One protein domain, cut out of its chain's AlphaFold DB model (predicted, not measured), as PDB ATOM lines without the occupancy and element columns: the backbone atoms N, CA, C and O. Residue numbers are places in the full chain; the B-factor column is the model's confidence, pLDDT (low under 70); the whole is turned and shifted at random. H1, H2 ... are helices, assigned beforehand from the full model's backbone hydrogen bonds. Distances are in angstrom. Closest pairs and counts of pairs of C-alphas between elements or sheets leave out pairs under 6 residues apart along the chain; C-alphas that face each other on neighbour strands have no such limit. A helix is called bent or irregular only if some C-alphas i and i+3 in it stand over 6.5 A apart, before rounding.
ATOM      1  N   PRO A   8     104.377  11.110 154.160       88.69
ATOM      2  CA  PRO A   8     104.626  11.168 155.604       88.69
ATOM      3  C   PRO A   8     105.326  12.444 156.111       88.69
ATOM      4  O   PRO A   8     105.198  12.781 157.288       88.69
ATOM      5  N   CYS A   9     106.055  13.175 155.259       90.56
ATOM      6  CA  CYS A   9     106.747  14.410 155.649       90.56
ATOM      7  C   CYS A   9     105.799  15.607 155.838       90.56
ATOM      8  O   CYS A   9     106.244  16.640 156.347       90.56
ATOM      9  N   GLU A  10     104.521  15.504 155.446       90.88
ATOM     10  CA  GLU A  10     103.563  16.617 155.482       90.88
ATOM     11  C   GLU A  10     103.498  17.287 156.862       90.88
ATOM     12  O   GLU A  10     103.641  18.506 156.950       90.88
ATOM     13  N   GLN A  11     103.385  16.510 157.946       89.81
ATOM     14  CA  GLN A  11     103.287  17.054 159.306       89.81
ATOM     15  C   GLN A  11     104.563  17.802 159.740       89.81
ATOM     16  O   GLN A  11     104.479  18.867 160.353       89.81
ATOM     17  N   PHE A  12     105.750  17.290 159.393       91.75
ATOM     18  CA  PHE A  12     107.020  17.962 159.696       91.75
ATOM     19  C   PHE A  12     107.145  19.284 158.922       91.75
ATOM     20  O   PHE A  12     107.488  20.320 159.496       91.75
ATOM     21  N   VAL A  13     106.802  19.274 157.630       91.94
ATOM     22  CA  VAL A  13     106.815  20.474 156.777       91.94
ATOM     23  C   VAL A  13     105.753  21.487 157.218       91.94
ATOM     24  O   VAL A  13     106.008  22.692 157.178       91.94
ATOM     25  N   TYR A  14     104.588  21.033 157.681       91.19
ATOM     26  CA  TYR A  14     103.530  21.869 158.247       91.19
ATOM     27  C   TYR A  14     104.004  22.617 159.500       91.19
ATOM     28  O   TYR A  14     103.905  23.847 159.562       91.19
ATOM     29  N   GLU A  15     104.590  21.907 160.467       91.06
ATOM     30  CA  GLU A  15     105.145  22.514 161.683       91.06
ATOM     31  C   GLU A  15     106.318  23.457 161.371       91.06
ATOM     32  O   GLU A  15     106.375  24.578 161.888       91.06
ATOM     33  N   LEU A  16     107.207  23.078 160.448       91.19
ATOM     34  CA  LEU A  16     108.304  23.937 159.999       91.19
ATOM     35  C   LEU A  16     107.783  25.223 159.327       91.19
ATOM     36  O   LEU A  16     108.242  26.314 159.676       91.19
ATOM     37  N   ARG A  17     106.757  25.141 158.467       90.69
ATOM     38  CA  ARG A  17     106.074  26.311 157.867       90.69
ATOM     39  C   ARG A  17     105.395  27.212 158.904       90.69
ATOM     40  O   ARG A  17     105.292  28.417 158.667       90.69
ATOM     41  N   ARG A  18     104.945  26.667 160.041       89.50
ATOM     42  CA  ARG A  18     104.343  27.422 161.158       89.50
ATOM     43  C   ARG A  18     105.369  28.027 162.122       89.50
ATOM     44  O   ARG A  18     105.054  29.010 162.789       89.50
ATOM     45  N   SER A  19     106.580  27.473 162.191       88.88
ATOM     46  CA  SER A  19     107.638  27.901 163.123       88.88
ATOM     47  C   SER A  19     108.256  29.277 162.823       88.88
ATOM     48  O   SER A  19     108.799  29.913 163.722       88.88
ATOM     49  N   ASN A  20     108.192  29.748 161.570       86.75
ATOM     50  CA  ASN A  20     108.909  30.935 161.063       86.75
ATOM     51  C   ASN A  20     110.453  30.873 161.200       86.75
ATOM     52  O   ASN A  20     111.127  31.915 161.207       86.75
ATOM     53  N   LEU A  21     111.017  29.662 161.299       90.38
ATOM     54  CA  LEU A  21     112.466  29.426 161.304       90.38
ATOM     55  C   LEU A  21     113.101  29.653 159.931       90.38
ATOM     56  O   LEU A  21     114.115  30.337 159.837       90.38
ATOM     57  N   VAL A  22     112.475  29.116 158.882       89.94
ATOM     58  CA  VAL A  22     112.937  29.192 157.490       89.94
ATOM     59  C   VAL A  22     111.915  29.987 156.679       89.94
ATOM     60  O   VAL A  22     110.707  29.792 156.833       89.94
ATOM     61  N   GLU A  23     112.373  30.898 155.820       88.94
ATOM     62  CA  GLU A  23     111.478  31.628 154.917       88.94
ATOM     63  C   GLU A  23     110.837  30.677 153.901       88.94
ATOM     64  O   GLU A  23     111.489  29.765 153.399       88.94
ATOM     65  N   ARG A  24     109.562  30.898 153.551       86.62
ATOM     66  CA  ARG A  24     108.793  29.962 152.704       86.62
ATOM     67  C   ARG A  24     109.492  29.632 151.380       86.62
ATOM     68  O   ARG A  24     109.592  28.464 151.035       86.62
ATOM     69  N   GLY A  25     110.032  30.641 150.690       88.06
ATOM     70  CA  GLY A  25     110.753  30.440 149.428       88.06
ATOM     71  C   GLY A  25     112.056  29.648 149.584       88.06
ATOM     72  O   GLY A  25     112.376  28.834 148.724       88.06
ATOM     73  N   GLN A  26     112.781  29.832 150.693       90.44
ATOM     74  CA  GLN A  26     113.968  29.034 151.005       90.44
ATOM     75  C   GLN A  26     113.582  27.593 151.365       90.44
ATOM     76  O   GLN A  26     114.242  26.655 150.927       90.44
ATOM     77  N   LEU A  27     112.509  27.404 152.137       91.81
ATOM     78  CA  LEU A  27     112.021  26.081 152.515       91.81
ATOM     79  C   LEU A  27     111.608  25.266 151.286       91.81
ATOM     80  O   LEU A  27     112.054  24.132 151.141       91.81
ATOM     81  N   ASP A  28     110.814  25.846 150.386       90.88
ATOM     82  CA  ASP A  28     110.371  25.154 149.175       90.88
ATOM     83  C   ASP A  28     111.579  24.760 148.288       90.88
ATOM     84  O   ASP A  28     111.653  23.618 147.839       90.88
ATOM     85  N   GLN A  29     112.604  25.619 148.152       91.06
ATOM     86  CA  GLN A  29     113.867  25.279 147.461       91.06
ATOM     87  C   GLN A  29     114.628  24.111 148.116       91.06
ATOM     88  O   GLN A  29     115.181  23.259 147.418       91.06
ATOM     89  N   VAL A  30     114.683  24.067 149.450       92.19
ATOM     90  CA  VAL A  30     115.375  23.007 150.205       92.19
ATOM     91  C   VAL A  30     114.649  21.668 150.058       92.19
ATOM     92  O   VAL A  30     115.304  20.641 149.873       92.19
ATOM     93  N   LEU A  31     113.312  21.682 150.078       92.38
ATOM     94  CA  LEU A  31     112.482  20.499 149.836       92.38
ATOM     95  C   LEU A  31     112.642  19.996 148.394       92.38
ATOM     96  O   LEU A  31     112.877  18.806 148.191       92.38
ATOM     97  N   GLU A  32     112.593  20.885 147.397       90.75
ATOM     98  CA  GLU A  32     112.836  20.528 145.991       90.75
ATOM     99  C   GLU A  32     114.209  19.880 145.782       90.75
ATOM    100  O   GLU A  32     114.314  18.886 145.061       90.75
ATOM    101  N   GLU A  33     115.263  20.411 146.405       91.00
ATOM    102  CA  GLU A  33     116.614  19.850 146.304       91.00
ATOM    103  C   GLU A  33     116.723  18.479 146.990       91.00
ATOM    104  O   GLU A  33     117.316  17.560 146.420       91.00
ATOM    105  N   TYR A  34     116.119  18.315 148.173       91.56
ATOM    106  CA  TYR A  34     116.087  17.041 148.895       91.56
ATOM    107  C   TYR A  34     115.371  15.953 148.084       91.56
ATOM    108  O   TYR A  34     115.984  14.939 147.739       91.56
ATOM    109  N   PHE A  35     114.110  16.181 147.698       90.06
ATOM    110  CA  PHE A  35     113.313  15.176 146.989       90.06
ATOM    111  C   PHE A  35     113.870  14.853 145.596       90.06
ATOM    112  O   PHE A  35     113.766  13.709 145.149       90.06
ATOM    113  N   ARG A  36     114.537  15.806 144.926       89.00
ATOM    114  CA  ARG A  36     115.250  15.548 143.661       89.00
ATOM    115  C   ARG A  36     116.435  14.593 143.841       89.00
ATOM    116  O   ARG A  36     116.709  13.815 142.927       89.00
ATOM    117  N   ARG A  37     117.130  14.649 144.986       88.44
ATOM    118  CA  ARG A  37     118.301  13.808 145.299       88.44
ATOM    119  C   ARG A  37     117.925  12.435 145.850       88.44
ATOM    120  O   ARG A  37     118.441  11.440 145.354       88.44
ATOM    121  N   THR A  38     117.070  12.378 146.871       86.25
ATOM    122  CA  THR A  38     116.785  11.134 147.614       86.25
ATOM    123  C   THR A  38     115.595  10.363 147.054       86.25
ATOM    124  O   THR A  38     115.597   9.136 147.090       86.25
ATOM    125  N   ARG A  39     114.575  11.070 146.541       83.69
ATOM    126  CA  ARG A  39     113.240  10.530 146.211       83.69
ATOM    127  C   ARG A  39     112.556   9.786 147.375       83.69
ATOM    128  O   ARG A  39     111.673   8.969 147.138       83.69
ATOM    129  N   GLN A  40     112.958  10.057 148.618       83.69
ATOM    130  CA  GLN A  40     112.440   9.404 149.825       83.69
ATOM    131  C   GLN A  40     111.530  10.346 150.616       83.69
ATOM    132  O   GLN A  40     111.918  11.471 150.919       83.69
ATOM    133  N   THR A  41     110.349   9.869 151.004       84.25
ATOM    134  CA  THR A  41     109.362  10.600 151.820       84.25
ATOM    135  C   THR A  41     109.378  10.121 153.274       84.25
ATOM    136  O   THR A  41     108.354   9.712 153.819       84.25
ATOM    137  N   ASP A  42     110.560  10.149 153.889       89.75
ATOM    138  CA  ASP A  42     110.796   9.781 155.289       89.75
ATOM    139  C   ASP A  42     111.034  11.055 156.140       89.75
ATOM    140  O   ASP A  42     111.946  11.827 155.814       89.75
ATOM    141  N   PRO A  43     110.237  11.306 157.202       89.31
ATOM    142  CA  PRO A  43     110.372  12.500 158.036       89.31
ATOM    143  C   PRO A  43     111.683  12.575 158.822       89.31
ATOM    144  O   PRO A  43     112.177  13.681 159.040       89.31
ATOM    145  N   ASP A  44     112.244  11.442 159.248       91.69
ATOM    146  CA  ASP A  44     113.471  11.398 160.045       91.69
ATOM    147  C   ASP A  44     114.707  11.594 159.160       91.69
ATOM    148  O   ASP A  44     115.632  12.310 159.547       91.69
ATOM    149  N   LEU A  45     114.698  11.067 157.929       92.50
ATOM    150  CA  LEU A  45     115.744  11.365 156.939       92.50
ATOM    151  C   LEU A  45     115.693  12.826 156.468       92.50
ATOM    152  O   LEU A  45     116.737  13.469 156.331       92.50
ATOM    153  N   LEU A  46     114.493  13.389 156.288       93.62
ATOM    154  CA  LEU A  46     114.331  14.816 155.997       93.62
ATOM    155  C   LEU A  46     114.839  15.676 157.165       93.62
ATOM    156  O   LEU A  46     115.582  16.636 156.957       93.62
ATOM    157  N   ALA A  47     114.478  15.320 158.398       93.81
ATOM    158  CA  ALA A  47     114.938  15.987 159.609       93.81
ATOM    159  C   ALA A  47     116.468  15.918 159.778       93.81
ATOM    160  O   ALA A  47     117.094  16.940 160.070       93.81
ATOM    161  N   ALA A  48     117.081  14.758 159.527       94.19
ATOM    162  CA  ALA A  48     118.533  14.591 159.512       94.19
ATOM    163  C   ALA A  48     119.191  15.494 158.458       94.19
ATOM    164  O   ALA A  48     120.128  16.221 158.781       94.19
ATOM    165  N   TYR A  49     118.641  15.559 157.240       94.88
ATOM    166  CA  TYR A  49     119.136  16.445 156.184       94.88
ATOM    167  C   TYR A  49     119.101  17.934 156.581       94.88
ATOM    168  O   TYR A  49     120.056  18.666 156.308       94.88
ATOM    169  N   PHE A  50     118.059  18.399 157.281       94.88
ATOM    170  CA  PHE A  50     118.014  19.770 157.821       94.88
ATOM    171  C   PHE A  50     119.108  20.049 158.871       94.88
ATOM    172  O   PHE A  50     119.578  21.188 158.957       94.88
ATOM    173  N   ILE A  51     119.526  19.037 159.641       95.12
ATOM    174  CA  ILE A  51     120.622  19.135 160.621       95.12
ATOM    175  C   ILE A  51     121.984  19.112 159.916       95.12
ATOM    176  O   ILE A  51     122.819  19.980 160.166       95.12
ATOM    177  N   GLU A  52     122.208  18.161 159.008       94.19
ATOM    178  CA  GLU A  52     123.467  17.999 158.261       94.19
ATOM    179  C   GLU A  52     123.796  19.214 157.385       94.19
ATOM    180  O   GLU A  52     124.954  19.614 157.271       94.19
ATOM    181  N   THR A  53     122.775  19.842 156.797       93.19
ATOM    182  CA  THR A  53     122.924  21.087 156.025       93.19
ATOM    183  C   THR A  53     123.078  22.338 156.898       93.19
ATOM    184  O   THR A  53     123.309  23.424 156.364       93.19
ATOM    185  N   GLY A  54     122.956  22.216 158.225       91.69
ATOM    186  CA  GLY A  54     123.056  23.327 159.175       91.69
ATOM    187  C   GLY A  54     121.906  24.336 159.095       91.69
ATOM    188  O   GLY A  54     122.040  25.446 159.607       91.69
ATOM    189  N   ILE A  55     120.792  23.981 158.447       93.75
ATOM    190  CA  ILE A  55     119.609  24.846 158.323       93.75
ATOM    191  C   ILE A  55     118.838  24.880 159.647       93.75
ATOM    192  O   ILE A  55     118.345  25.937 160.037       93.75
ATOM    193  N   LEU A  56     118.750  23.737 160.334       95.44
ATOM    194  CA  LEU A  56     118.141  23.607 161.655       95.44
ATOM    195  C   LEU A  56     119.121  22.978 162.648       95.44
ATOM    196  O   LEU A  56     119.953  22.148 162.291       95.44
ATOM    197  N   THR A  57     118.986  23.324 163.926       95.88
ATOM    198  CA  THR A  57     119.662  22.589 165.002       95.88
ATOM    199  C   THR A  57     118.892  21.315 165.355       95.88
ATOM    200  O   THR A  57     117.678  21.223 165.155       95.88
ATOM    201  N   LYS A  58     119.575  20.343 165.975       95.00
ATOM    202  CA  LYS A  58     118.927  19.146 166.536       95.00
ATOM    203  C   LYS A  58     117.786  19.509 167.501       95.00
ATOM    204  O   LYS A  58     116.698  18.954 167.395       95.00
ATOM    205  N   PHE A  59     117.999  20.498 168.374       94.62
ATOM    206  CA  PHE A  59     116.972  21.024 169.281       94.62
ATOM    207  C   PHE A  59     115.732  21.554 168.540       94.62
ATOM    208  O   PHE A  59     114.603  21.281 168.952       94.62
ATOM    209  N   GLN A  60     115.917  22.295 167.442       95.94
ATOM    210  CA  GLN A  60     114.802  22.805 166.637       95.94
ATOM    211  C   GLN A  60     114.019  21.661 165.987       95.94
ATOM    212  O   GLN A  60     112.792  21.648 166.068       95.94
ATOM    213  N   VAL A  61     114.714  20.677 165.408       95.44
ATOM    214  CA  VAL A  61     114.101  19.473 164.826       95.44
ATOM    215  C   VAL A  61     113.290  18.691 165.860       95.44
ATOM    216  O   VAL A  61     112.106  18.447 165.630       95.44
ATOM    217  N   GLU A  62     113.860  18.384 167.028       93.56
ATOM    218  CA  GLU A  62     113.152  17.665 168.100       93.56
ATOM    219  C   GLU A  62     111.892  18.410 168.569       93.56
ATOM    220  O   GLU A  62     110.883  17.795 168.919       93.56
ATOM    221  N   ARG A  63     111.925  19.747 168.575       92.69
ATOM    222  CA  ARG A  63     110.769  20.588 168.911       92.69
ATOM    223  C   ARG A  63     109.715  20.593 167.802       92.69
ATOM    224  O   ARG A  63     108.532  20.517 168.122       92.69
ATOM    225  N   ILE A  64     110.113  20.640 166.531       93.56
ATOM    226  CA  ILE A  64     109.206  20.549 165.371       93.56
ATOM    227  C   ILE A  64     108.491  19.192 165.360       93.56
ATOM    228  O   ILE A  64     107.264  19.160 165.297       93.56
ATOM    229  N   GLN A  65     109.226  18.086 165.515       92.00
ATOM    230  CA  GLN A  65     108.663  16.728 165.552       92.00
ATOM    231  C   GLN A  65     107.649  16.528 166.695       92.00
ATOM    232  O   GLN A  65     106.712  15.747 166.563       92.00
ATOM    233  N   ARG A  66     107.787  17.270 167.803       91.06
ATOM    234  CA  ARG A  66     106.843  17.269 168.940       91.06
ATOM    235  C   ARG A  66     105.663  18.246 168.785       91.06
ATOM    236  O   ARG A  66     104.924  18.436 169.748       91.06
ATOM    237  N   GLY A  67     105.502  18.914 167.637       88.69
ATOM    238  CA  GLY A  67     104.463  19.939 167.430       88.69
ATOM    239  C   GLY A  67     104.686  21.228 168.238       88.69
ATOM    240  O   GLY A  67     103.741  21.942 168.568       88.69
ATOM    241  N   GLN A  68     105.934  21.516 168.619       87.44
ATOM    242  CA  GLN A  68     106.325  22.660 169.454       87.44
ATOM    243  C   GLN A  68     107.085  23.738 168.660       87.44
ATOM    244  O   GLN A  68     107.783  24.572 169.245       87.44
ATOM    245  N   GLY A  69     106.961  23.743 167.326       85.69
ATOM    246  CA  GLY A  69     107.713  24.639 166.440       85.69
ATOM    247  C   GLY A  69     107.400  26.130 166.629       85.69
ATOM    248  O   GLY A  69     108.268  26.978 166.433       85.69
ATOM    249  N   SER A  70     106.185  26.465 167.069       82.31
ATOM    250  CA  SER A  70     105.711  27.849 167.254       82.31
ATOM    251  C   SER A  70     106.430  28.639 168.359       82.31
ATOM    252  O   SER A  70     106.357  29.866 168.364       82.31
ATOM    253  N   GLY A  71     107.132  27.964 169.276       86.44
ATOM    254  CA  GLY A  71     107.921  28.593 170.343       86.44
ATOM    255  C   GLY A  71     109.392  28.842 169.993       86.44
ATOM    256  O   GLY A  71     110.130  29.343 170.837       86.44
TER     257      GLY A  71
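What this domain is: This is residues 8 to 71 of the 524 residues of the protein "Serine/threonine protein kinase" of Gemmataceae bacterium (UniProt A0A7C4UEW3). Four helices make a small globular cluster: H1 and H3 lie between the longest helix, H2, at one end and the short H4 at the other. H2 runs back nearly alongside H1 but is only loosely joined to the other helices, while H1, H3 and H4 meet one another. The printed part has 64 residues, with helices H1, H2, H3 and H4 in that order, no named strand, and is all helix. It is compact, with a radius of gyration of the C-alphas of 10.6 A, and spans 31 by 22 by 21 A.

How they stand to each other: H2, residues 24 to 38, is close to but not clearly touching H1, residues 8 to 19; they run opposite ways at a shallow tilt of 24 degrees, and their closest C-alphas, of Arg 17 and Arg 24, are 6.9 A apart. H2 is also close to but not clearly touching H3, residues 43 to 52, about perpendicular at 73 degrees, closest at C-alphas 34 and 46, 7.6 A apart. H2 and H4, residues 58 to 65, are apart. H1 touches H3 with residues 8 to 12 alone, at a steep tilt of 50 degrees; the closest C-alphas, of Cys 9 and Pro 43, are 4.7 A apart. H1 touches H4, with C-alphas 15 and 64 closest at 5.8 A, at a steep tilt of 69.9 degrees, only just short of about perpendicular. H3 and H4 form a helical hairpin and only just touch, with 3 pairs of C-alphas within 8 A, the closest being 51 and 58, 6.2 A apart. The packing is mostly crossed, only just: 1 of the 3 touching pairs is at a shallow tilt. Every O i to N i+4 pair is within hydrogen-bond range in H2, H3 and H4, and 7 of 8 are in H1.

Where its parts are: H2 is 21.1 A long, from C-alpha 24 at (108.793, 29.962, 152.704) to C-alpha 38. H1 is 18.6 A long, from C-alpha 8 at (104.626, 11.168, 155.604), and irregular: C-alphas 8 and 11 are 7.1 A apart. H3 is 14.2 A long and H4 10.6 A, ending at C-alpha 65 (108.663, 16.728, 165.552).

The domain as a whole: The C-alphas farthest apart, of Arg 37 and Gly 71, are 30.9 A apart. The three links are tight, the printed part has no cut, and no printed residue is under 70 in pLDDT.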